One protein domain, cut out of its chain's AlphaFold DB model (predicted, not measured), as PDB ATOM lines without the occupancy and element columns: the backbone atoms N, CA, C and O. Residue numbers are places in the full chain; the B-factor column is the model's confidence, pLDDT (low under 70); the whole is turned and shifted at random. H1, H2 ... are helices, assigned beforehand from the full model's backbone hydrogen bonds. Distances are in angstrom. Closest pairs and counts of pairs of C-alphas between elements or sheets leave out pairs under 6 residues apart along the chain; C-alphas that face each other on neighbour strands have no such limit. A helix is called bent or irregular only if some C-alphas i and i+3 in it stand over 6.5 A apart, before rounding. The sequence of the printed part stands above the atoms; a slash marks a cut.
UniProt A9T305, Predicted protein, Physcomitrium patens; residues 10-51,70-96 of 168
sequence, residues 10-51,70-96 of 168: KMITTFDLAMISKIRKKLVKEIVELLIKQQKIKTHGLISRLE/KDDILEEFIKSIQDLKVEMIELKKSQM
ATOM      1  N   LYS A  10     132.521  14.674   6.637       54.59
ATOM      2  CA  LYS A  10     133.236  13.968   7.714       54.59
ATOM      3  C   LYS A  10     132.943  14.529   9.110       54.59
ATOM      4  O   LYS A  10     133.102  13.813  10.096       54.59
ATOM      5  N   MET A  11     132.487  15.775   9.218       54.03
ATOM      6  CA  MET A  11     132.244  16.410  10.520       54.03
ATOM      7  C   MET A  11     130.860  16.071  11.085       54.03
ATOM      8  O   MET A  11     130.743  15.839  12.286       54.03
ATOM      9  N   ILE A  12     129.841  15.960  10.225       53.84
ATOM     10  CA  ILE A  12     128.471  15.599  10.632       53.84
ATOM     11  C   ILE A  12     128.456  14.180  11.228       53.84
ATOM     12  O   ILE A  12     127.996  13.978  12.346       53.84
ATOM     13  N   THR A  13     129.102  13.223  10.554       61.00
ATOM     14  CA  THR A  13     129.191  11.822  11.013       61.00
ATOM     15  C   THR A  13     130.012  11.647  12.292       61.00
ATOM     16  O   THR A  13     129.656  10.840  13.151       61.00
ATOM     17  N   THR A  14     131.094  12.415  12.458       62.78
ATOM     18  CA  THR A  14     131.937  12.355  13.664       62.78
ATOM     19  C   THR A  14     131.207  12.902  14.893       62.78
ATOM     20  O   THR A  14     131.309  12.336  15.983       62.78
ATOM     21  N   PHE A  15     130.441  13.980  14.721       65.38
ATOM     22  CA  PHE A  15     129.636  14.571  15.784       65.38
ATOM     23  C   PHE A  15     128.505  13.640  16.228       65.38
ATOM     24  O   PHE A  15     128.347  13.402  17.427       65.38
ATOM     25  N   ASP A  16     127.781  13.048  15.278       70.88
ATOM     26  CA  ASP A  16     126.730  12.073  15.571       70.88
ATOM     27  C   ASP A  16     127.290  10.879  16.359       70.88
ATOM     28  O   ASP A  16     126.717  10.465  17.370       70.88
ATOM     29  N   LEU A  17     128.471  10.379  15.978       77.75
ATOM     30  CA  LEU A  17     129.145   9.290  16.685       77.75
ATOM     31  C   LEU A  17     129.563   9.689  18.113       77.75
ATOM     32  O   LEU A  17     129.407   8.900  19.050       77.75
ATOM     33  N   ALA A  18     130.042  10.921  18.305       75.81
ATOM     34  CA  ALA A  18     130.401  11.452  19.619       75.81
ATOM     35  C   ALA A  18     129.174  11.614  20.534       75.81
ATOM     36  O   ALA A  18     129.226  11.249  21.713       75.81
ATOM     37  N   MET A  19     128.052  12.090  19.993       77.38
ATOM     38  CA  MET A  19     126.786  12.221  20.719       77.38
ATOM     39  C   MET A  19     126.220  10.852  21.112       77.38
ATOM     40  O   MET A  19     125.876  10.642  22.278       77.38
ATOM     41  N   ILE A  20     126.218   9.884  20.189       77.38
ATOM     42  CA  ILE A  20     125.823   8.492  20.460       77.38
ATOM     43  C   ILE A  20     126.714   7.881  21.548       77.38
ATOM     44  O   ILE A  20     126.216   7.258  22.487       77.38
ATOM     45  N   SER A  21     128.029   8.096  21.474       75.88
ATOM     46  CA  SER A  21     128.970   7.616  22.487       75.88
ATOM     47  C   SER A  21     128.718   8.252  23.860       75.88
ATOM     48  O   SER A  21     128.828   7.569  24.882       75.88
ATOM     49  N   LYS A  22     128.352   9.539  23.914       78.88
ATOM     50  CA  LYS A  22     128.041  10.252  25.163       78.88
ATOM     51  C   LYS A  22     126.757   9.726  25.810       78.88
ATOM     52  O   LYS A  22     126.762   9.442  27.008       78.88
ATOM     53  N   ILE A  23     125.707   9.505  25.018       81.69
ATOM     54  CA  ILE A  23     124.442   8.905  25.473       81.69
ATOM     55  C   ILE A  23     124.680   7.477  25.975       81.69
ATOM     56  O   ILE A  23     124.286   7.136  27.089       81.69
ATOM     57  N   ARG A  24     125.400   6.654  25.201       81.62
ATOM     58  CA  ARG A  24     125.725   5.274  25.585       81.62
ATOM     59  C   ARG A  24     126.514   5.219  26.891       81.62
ATOM     60  O   ARG A  24     126.201   4.403  27.751       81.62
ATOM     61  N   LYS A  25     127.506   6.096  27.070       84.88
ATOM     62  CA  LYS A  25     128.293   6.179  28.309       84.88
ATOM     63  C   LYS A  25     127.426   6.558  29.514       84.88
ATOM     64  O   LYS A  25     127.596   5.960  30.575       84.88
ATOM     65  N   LYS A  26     126.501   7.513  29.352       83.25
ATOM     66  CA  LYS A  26     125.566   7.925  30.413       83.25
ATOM     67  C   LYS A  26     124.642   6.770  30.820       83.25
ATOM     68  O   LYS A  26     124.586   6.440  31.999       83.25
ATOM     69  N   LEU A  27     124.053   6.072  29.845       85.81
ATOM     70  CA  LEU A  27     123.199   4.904  30.092       85.81
ATOM     71  C   LEU A  27     123.944   3.758  30.787       85.81
ATOM     72  O   LEU A  27     123.433   3.187  31.746       85.81
ATOM     73  N   VAL A  28     125.164   3.429  30.346       88.44
ATOM     74  CA  VAL A  28     125.971   2.383  30.999       88.44
ATOM     75  C   VAL A  28     126.251   2.745  32.459       88.44
ATOM     76  O   VAL A  28     126.149   1.880  33.324       88.44
ATOM     77  N   LYS A  29     126.565   4.014  32.749       90.25
ATOM     78  CA  LYS A  29     126.823   4.477  34.117       90.25
ATOM     79  C   LYS A  29     125.595   4.304  35.017       90.25
ATOM     80  O   LYS A  29     125.712   3.702  36.081       90.25
ATOM     81  N   GLU A  30     124.432   4.776  34.574       88.38
ATOM     82  CA  GLU A  30     123.178   4.671  35.333       88.38
ATOM     83  C   GLU A  30     122.779   3.205  35.575       88.38
ATOM     84  O   GLU A  30     122.426   2.834  36.694       88.38
ATOM     85  N   ILE A  31     122.919   2.335  34.567       89.62
ATOM     86  CA  ILE A  31     122.621   0.899  34.697       89.62
ATOM     87  C   ILE A  31     123.550   0.225  35.715       89.62
ATOM     88  O   ILE A  31     123.088  -0.570  36.532       89.62
ATOM     89  N   VAL A  32     124.850   0.540  35.691       90.94
ATOM     90  CA  VAL A  32     125.823  -0.013  36.647       90.94
ATOM     91  C   VAL A  32     125.511   0.445  38.073       90.94
ATOM     92  O   VAL A  32     125.510  -0.380  38.987       90.94
ATOM     93  N   GLU A  33     125.183   1.721  38.281       90.62
ATOM     94  CA  GLU A  33     124.784   2.230  39.600       90.62
ATOM     95  C   GLU A  33     123.497   1.564  40.114       90.62
ATOM     96  O   GLU A  33     123.422   1.181  41.286       90.62
ATOM     97  N   LEU A  34     122.504   1.352  39.246       90.81
ATOM     98  CA  LEU A  34     121.272   0.637  39.589       90.81
ATOM     99  C   LEU A  34     121.528  -0.840  39.927       90.81
ATOM    100  O   LEU A  34     120.954  -1.353  40.890       90.81
ATOM    101  N   LEU A  35     122.416  -1.515  39.192       87.31
ATOM    102  CA  LEU A  35     122.839  -2.892  39.472       87.31
ATOM    103  C   LEU A  35     123.504  -3.008  40.847       87.31
ATOM    104  O   LEU A  35     123.174  -3.913  41.613       87.31
ATOM    105  N   ILE A  36     124.390  -2.072  41.196       87.00
ATOM    106  CA  ILE A  36     125.046  -2.038  42.510       87.00
ATOM    107  C   ILE A  36     124.007  -1.844  43.625       87.00
ATOM    108  O   ILE A  36     124.030  -2.567  44.627       87.00
ATOM    109  N   LYS A  37     123.053  -0.919  43.441       83.88
ATOM    110  CA  LYS A  37     121.952  -0.687  44.393       83.88
ATOM    111  C   LYS A  37     121.068  -1.933  44.556       83.88
ATOM    112  O   LYS A  37     120.748  -2.302  45.685       83.88
ATOM    113  N   GLN A  38     120.728  -2.627  43.465       82.56
ATOM    114  CA  GLN A  38     119.932  -3.860  43.504       82.56
ATOM    115  C   GLN A  38     120.662  -4.997  44.236       82.56
ATOM    116  O   GLN A  38     120.058  -5.680  45.065       82.56
ATOM    117  N   GLN A  39     121.955  -5.194  43.964       78.12
ATOM    118  CA  GLN A  39     122.725  -6.271  44.589       78.12
ATOM    119  C   GLN A  39     122.883  -6.065  46.096       78.12
ATOM    120  O   GLN A  39     122.754  -7.031  46.842       78.12
ATOM    121  N   LYS A  40     123.033  -4.815  46.557       72.12
ATOM    122  CA  LYS A  40     123.084  -4.476  47.989       72.12
ATOM    123  C   LYS A  40     121.793  -4.851  48.732       72.12
ATOM    124  O   LYS A  40     121.847  -5.338  49.861       72.12
ATOM    125  N   ILE A  41     120.636  -4.662  48.094       66.62
ATOM    126  CA  ILE A  41     119.328  -5.049  48.649       66.62
ATOM    127  C   ILE A  41     119.182  -6.579  48.658       66.62
ATOM    128  O   ILE A  41     118.723  -7.157  49.644       66.62
ATOM    129  N   LYS A  42     119.617  -7.254  47.586       69.25
ATOM    130  CA  LYS A  42     119.531  -8.714  47.457       69.25
ATOM    131  C   LYS A  42     120.433  -9.445  48.458       69.25
ATOM    132  O   LYS A  42     119.997 -10.434  49.038       69.25
ATOM    133  N   THR A  43     121.647  -8.956  48.719       58.88
ATOM    134  CA  THR A  43     122.560  -9.556  49.708       58.88
ATOM    135  C   THR A  43     122.044  -9.405  51.133       58.88
ATOM    136  O   THR A  43     122.075 -10.374  51.884       58.88
ATOM    137  N   HIS A  44     121.490  -8.243  51.498       59.31
ATOM    138  CA  HIS A  44     120.915  -8.061  52.833       59.31
ATOM    139  C   HIS A  44     119.661  -8.928  53.036       59.31
ATOM    140  O   HIS A  44     119.484  -9.511  54.099       59.31
ATOM    141  N   GLY A  45     118.822  -9.084  52.004       57.97
ATOM    142  CA  GLY A  45     117.644  -9.956  52.057       57.97
ATOM    143  C   GLY A  45     117.966 -11.455  52.113       57.97
ATOM    144  O   GLY A  45     117.190 -12.217  52.681       57.97
ATOM    145  N   LEU A  46     119.097 -11.897  51.548       61.56
ATOM    146  CA  LEU A  46     119.538 -13.296  51.627       61.56
ATOM    147  C   LEU A  46     120.218 -13.621  52.963       61.56
ATOM    148  O   LEU A  46     119.947 -14.684  53.518       61.56
ATOM    149  N   ILE A  47     121.018 -12.703  53.513       54.44
ATOM    150  CA  ILE A  47     121.618 -12.850  54.851       54.44
ATOM    151  C   ILE A  47     120.513 -12.939  55.916       54.44
ATOM    152  O   ILE A  47     120.534 -13.843  56.744       54.44
ATOM    153  N   SER A  48     119.465 -12.112  55.817       54.12
ATOM    154  CA  SER A  48     118.305 -12.171  56.722       54.12
ATOM    155  C   SER A  48     117.448 -13.443  56.598       54.12
ATOM    156  O   SER A  48     116.601 -13.679  57.454       54.12
ATOM    157  N   ARG A  49     117.627 -14.265  55.549       56.56
ATOM    158  CA  ARG A  49     116.874 -15.522  55.356       56.56
ATOM    159  C   ARG A  49     117.632 -16.780  55.777       56.56
ATOM    160  O   ARG A  49     116.990 -17.821  55.880       56.56
ATOM    161  N   LEU A  50     118.947 -16.717  56.003       47.09
ATOM    162  CA  LEU A  50     119.733 -17.885  56.423       47.09
ATOM    163  C   LEU A  50     119.811 -18.052  57.952       47.09
ATOM    164  O   LEU A  50     120.188 -19.122  58.415       47.09
ATOM    165  N   GLU A  51     119.416 -17.034  58.723       50.69
ATOM    166  CA  GLU A  51     119.509 -17.024  60.195       50.69
ATOM    167  C   GLU A  51     118.151 -17.010  60.924       50.69
ATOM    168  O   GLU A  51     118.084 -16.740  62.119       50.69
ATOM    169  N   LYS A  70     109.792   3.498  43.262       60.12
ATOM    170  CA  LYS A  70     109.873   3.542  41.790       60.12
ATOM    171  C   LYS A  70     109.588   4.929  41.219       60.12
ATOM    172  O   LYS A  70     110.091   5.225  40.140       60.12
ATOM    173  N   ASP A  71     108.821   5.739  41.940       71.00
ATOM    174  CA  ASP A  71     108.369   7.043  41.462       71.00
ATOM    175  C   ASP A  71     109.519   8.060  41.494       71.00
ATOM    176  O   ASP A  71     109.773   8.696  40.477       71.00
ATOM    177  N   ASP A  72     110.321   8.080  42.565       76.19
ATOM    178  CA  ASP A  72     111.513   8.942  42.672       76.19
ATOM    179  C   ASP A  72     112.554   8.649  41.573       76.19
ATOM    180  O   ASP A  72     113.110   9.555  40.954       76.19
ATOM    181  N   ILE A  73     112.799   7.364  41.284       83.25
ATOM    182  CA  ILE A  73     113.750   6.938  40.240       83.25
ATOM    183  C   ILE A  73     113.216   7.292  38.848       83.25
ATOM    184  O   ILE A  73     113.973   7.692  37.962       83.25
ATOM    185  N   LEU A  74     111.908   7.131  38.636       81.44
ATOM    186  CA  LEU A  74     111.265   7.474  37.375       81.44
ATOM    187  C   LEU A  74     111.278   8.991  37.143       81.44
ATOM    188  O   LEU A  74     111.532   9.428  36.022       81.44
ATOM    189  N   GLU A  75     111.059   9.787  38.185       86.25
ATOM    190  CA  GLU A  75     111.094  11.247  38.124       86.25
ATOM    191  C   GLU A  75     112.507  11.772  37.831       86.25
ATOM    192  O   GLU A  75     112.682  12.614  36.946       86.25
ATOM    193  N   GLU A  76     113.533  11.212  38.478       86.44
ATOM    194  CA  GLU A  76     114.939  11.530  38.198       86.44
ATOM    195  C   GLU A  76     115.315  11.186  36.745       86.44
ATOM    196  O   GLU A  76     115.957  11.981  36.049       86.44
ATOM    197  N   PHE A  77     114.839  10.045  36.239       78.38
ATOM    198  CA  PHE A  77     115.064   9.638  34.853       78.38
ATOM    199  C   PHE A  77     114.366  10.572  33.854       78.38
ATOM    200  O   PHE A  77     114.997  11.028  32.896       78.38
ATOM    201  N   ILE A  78     113.100  10.927  34.092       92.25
ATOM    202  CA  ILE A  78     112.344  11.878  33.259       92.25
ATOM    203  C   ILE A  78     113.044  13.241  33.231       92.25
ATOM    204  O   ILE A  78     113.214  13.818  32.153       92.25
ATOM    205  N   LYS A  79     113.510  13.726  34.384       92.94
ATOM    206  CA  LYS A  79     114.252  14.985  34.489       92.94
ATOM    207  C   LYS A  79     115.556  14.941  33.695       92.94
ATOM    208  O   LYS A  79     115.824  15.836  32.900       92.94
ATOM    209  N   SER A  80     116.309  13.845  33.798       79.38
ATOM    210  CA  SER A  80     117.562  13.664  33.056       79.38
ATOM    211  C   SER A  80     117.380  13.686  31.529       79.38
ATOM    212  O   SER A  80     118.271  14.144  30.806       79.38
ATOM    213  N   ILE A  81     116.230  13.209  31.033       90.56
ATOM    214  CA  ILE A  81     115.860  13.239  29.611       90.56
ATOM    215  C   ILE A  81     115.508  14.667  29.186       90.56
ATOM    216  O   ILE A  81     115.893  15.098  28.097       90.56
ATOM    217  N   GLN A  82     114.780  15.403  30.028       91.50
ATOM    218  CA  GLN A  82     114.426  16.796  29.765       91.50
ATOM    219  C   GLN A  82     115.671  17.686  29.710       91.50
ATOM    220  O   GLN A  82     115.830  18.429  28.741       91.50
ATOM    221  N   ASP A  83     116.587  17.539  30.666       87.50
ATOM    222  CA  ASP A  83     117.853  18.278  30.700       87.50
ATOM    223  C   ASP A  83     118.702  17.976  29.456       87.50
ATOM    224  O   ASP A  83     119.178  18.883  28.772       87.50
ATOM    225  N   LEU A  84     118.798  16.696  29.075       86.50
ATOM    226  CA  LEU A  84     119.508  16.287  27.863       86.50
ATOM    227  C   LEU A  84     118.903  16.916  26.597       86.50
ATOM    228  O   LEU A  84     119.635  17.324  25.695       86.50
ATOM    229  N   LYS A  85     117.572  17.020  26.515       86.50
ATOM    230  CA  LYS A  85     116.884  17.660  25.386       86.50
ATOM    231  C   LYS A  85     117.222  19.151  25.289       86.50
ATOM    232  O   LYS A  85     117.383  19.656  24.178       86.50
ATOM    233  N   VAL A  86     117.348  19.842  26.422       89.12
ATOM    234  CA  VAL A  86     117.757  21.254  26.471       89.12
ATOM    235  C   VAL A  86     119.202  21.409  26.001       89.12
ATOM    236  O   VAL A  86     119.446  22.193  25.083       89.12
ATOM    237  N   GLU A  87     120.125  20.599  26.527       88.06
ATOM    238  CA  GLU A  87     121.531  20.590  26.095       88.06
ATOM    239  C   GLU A  87     121.659  20.341  24.581       88.06
ATOM    240  O   GLU A  87     122.435  21.009  23.896       88.06
ATOM    241  N   MET A  88     120.857  19.426  24.019       77.75
ATOM    242  CA  MET A  88     120.837  19.162  22.575       77.75
ATOM    243  C   MET A  88     120.381  20.377  21.754       77.75
ATOM    244  O   MET A  88     120.935  20.643  20.685       77.75
ATOM    245  N   ILE A  89     119.374  21.115  22.224       86.62
ATOM    246  CA  ILE A  89     118.865  22.309  21.535       86.62
ATOM    247  C   ILE A  89     119.887  23.448  21.602       86.62
ATOM    248  O   ILE A  89     120.115  24.121  20.596       86.62
ATOM    249  N   GLU A  90     120.504  23.670  22.759       88.25
ATOM    250  CA  GLU A  90     121.527  24.700  22.944       88.25
ATOM    251  C   GLU A  90     122.761  24.429  22.080       88.25
ATOM    252  O   GLU A  90     123.223  25.315  21.357       88.25
ATOM    253  N   LEU A  91     123.226  23.180  22.052       76.12
ATOM    254  CA  LEU A  91     124.340  22.763  21.207       76.12
ATOM    255  C   LEU A  91     124.029  22.999  19.722       76.12
ATOM    256  O   LEU A  91     124.827  23.621  19.017       76.12
ATOM    257  N   LYS A  92     122.831  22.614  19.265       80.88
ATOM    258  CA  LYS A  92     122.366  22.871  17.892       80.88
ATOM    259  C   LYS A  92     122.325  24.370  17.563       80.88
ATOM    260  O   LYS A  92     122.712  24.767  16.466       80.88
ATOM    261  N   LYS A  93     121.904  25.216  18.510       80.38
ATOM    262  CA  LYS A  93     121.910  26.680  18.349       80.38
ATOM    263  C   LYS A  93     123.330  27.242  18.258       80.38
ATOM    264  O   LYS A  93     123.601  28.048  17.371       80.38
ATOM    265  N   SER A  94     124.248  26.796  19.116       74.75
ATOM    266  CA  SER A  94     125.651  27.241  19.097       74.75
ATOM    267  C   SER A  94     126.370  26.890  17.782       74.75
ATOM    268  O   SER A  94     127.199  27.660  17.289       74.75
ATOM    269  N   GLN A  95     125.987  25.778  17.148       66.31
ATOM    270  CA  GLN A  95     126.498  25.377  15.838       66.31
ATOM    271  C   GLN A  95     125.987  26.289  14.710       66.31
ATOM    272  O   GLN A  95     126.778  26.749  13.892       66.31
ATOM    273  N   MET A  96     124.690  26.620  14.691       62.09
ATOM    274  CA  MET A  96     124.128  27.530  13.679       62.09
ATOM    275  C   MET A  96     124.773  28.924  13.729       62.09
ATOM    276  O   MET A  96     125.037  29.525  12.690       62.09
TER     277      MET A  96
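What this domain is: This is residues 10 to 51 and 70 to 96 of the 168 residues of the protein "Predicted protein" of Physcomitrium patens (UniProt A9T305). Two long helices, H1 and H2, lie side by side and run in opposite directions, with a clear space between them. H2 runs beside the earlier part of the longer H1, and the far end of H1, in the free-standing residues 35 to 51, sticks out beyond it. The printed part has 69 residues, with two named helices in the order H1, H2 and no named strand; the class is all helix. It is extended, with a radius of gyration of the C-alphas of 18.4 A, and its outline is a rod spanning 64 by 26 by 10 A.

How they stand to each other: H1, residues 10 to 50, and H2, residues 70 to 96, are apart: no C-alpha of the one is within 8 A of the other. Residues 10 to 18 and 24 to 29 of H1 stand free, and so do residues 78 to 83 and 89 to 96 of H2. Every O i to N i+4 pair in H2 is within hydrogen-bond range, and 36 of 37 are in H1.

Where its parts are: H1 has 41 residues and begins at C-alpha 10, (133.236, 13.968, 7.714). It ends at C-alpha 50, (119.733, -17.885, 56.423), 59.7 A from its first C-alpha. H2 has 27 residues and measures 39.6 A from C-alpha 70 to C-alpha 96, at (124.128, 27.530, 13.679). Neither helix is bent.

The domain as a whole: The two C-alphas farthest apart, those of Glu 51 and Met 96, are 64.6 A apart. Residues 52 to 69 are not printed, and C-alphas 51 and 70 are 29.2 A apart across this cut. The mean pLDDT of the printed part is 76.2; residues 10 to 15, 41 to 51, 70 and 95 to 96 are under 70.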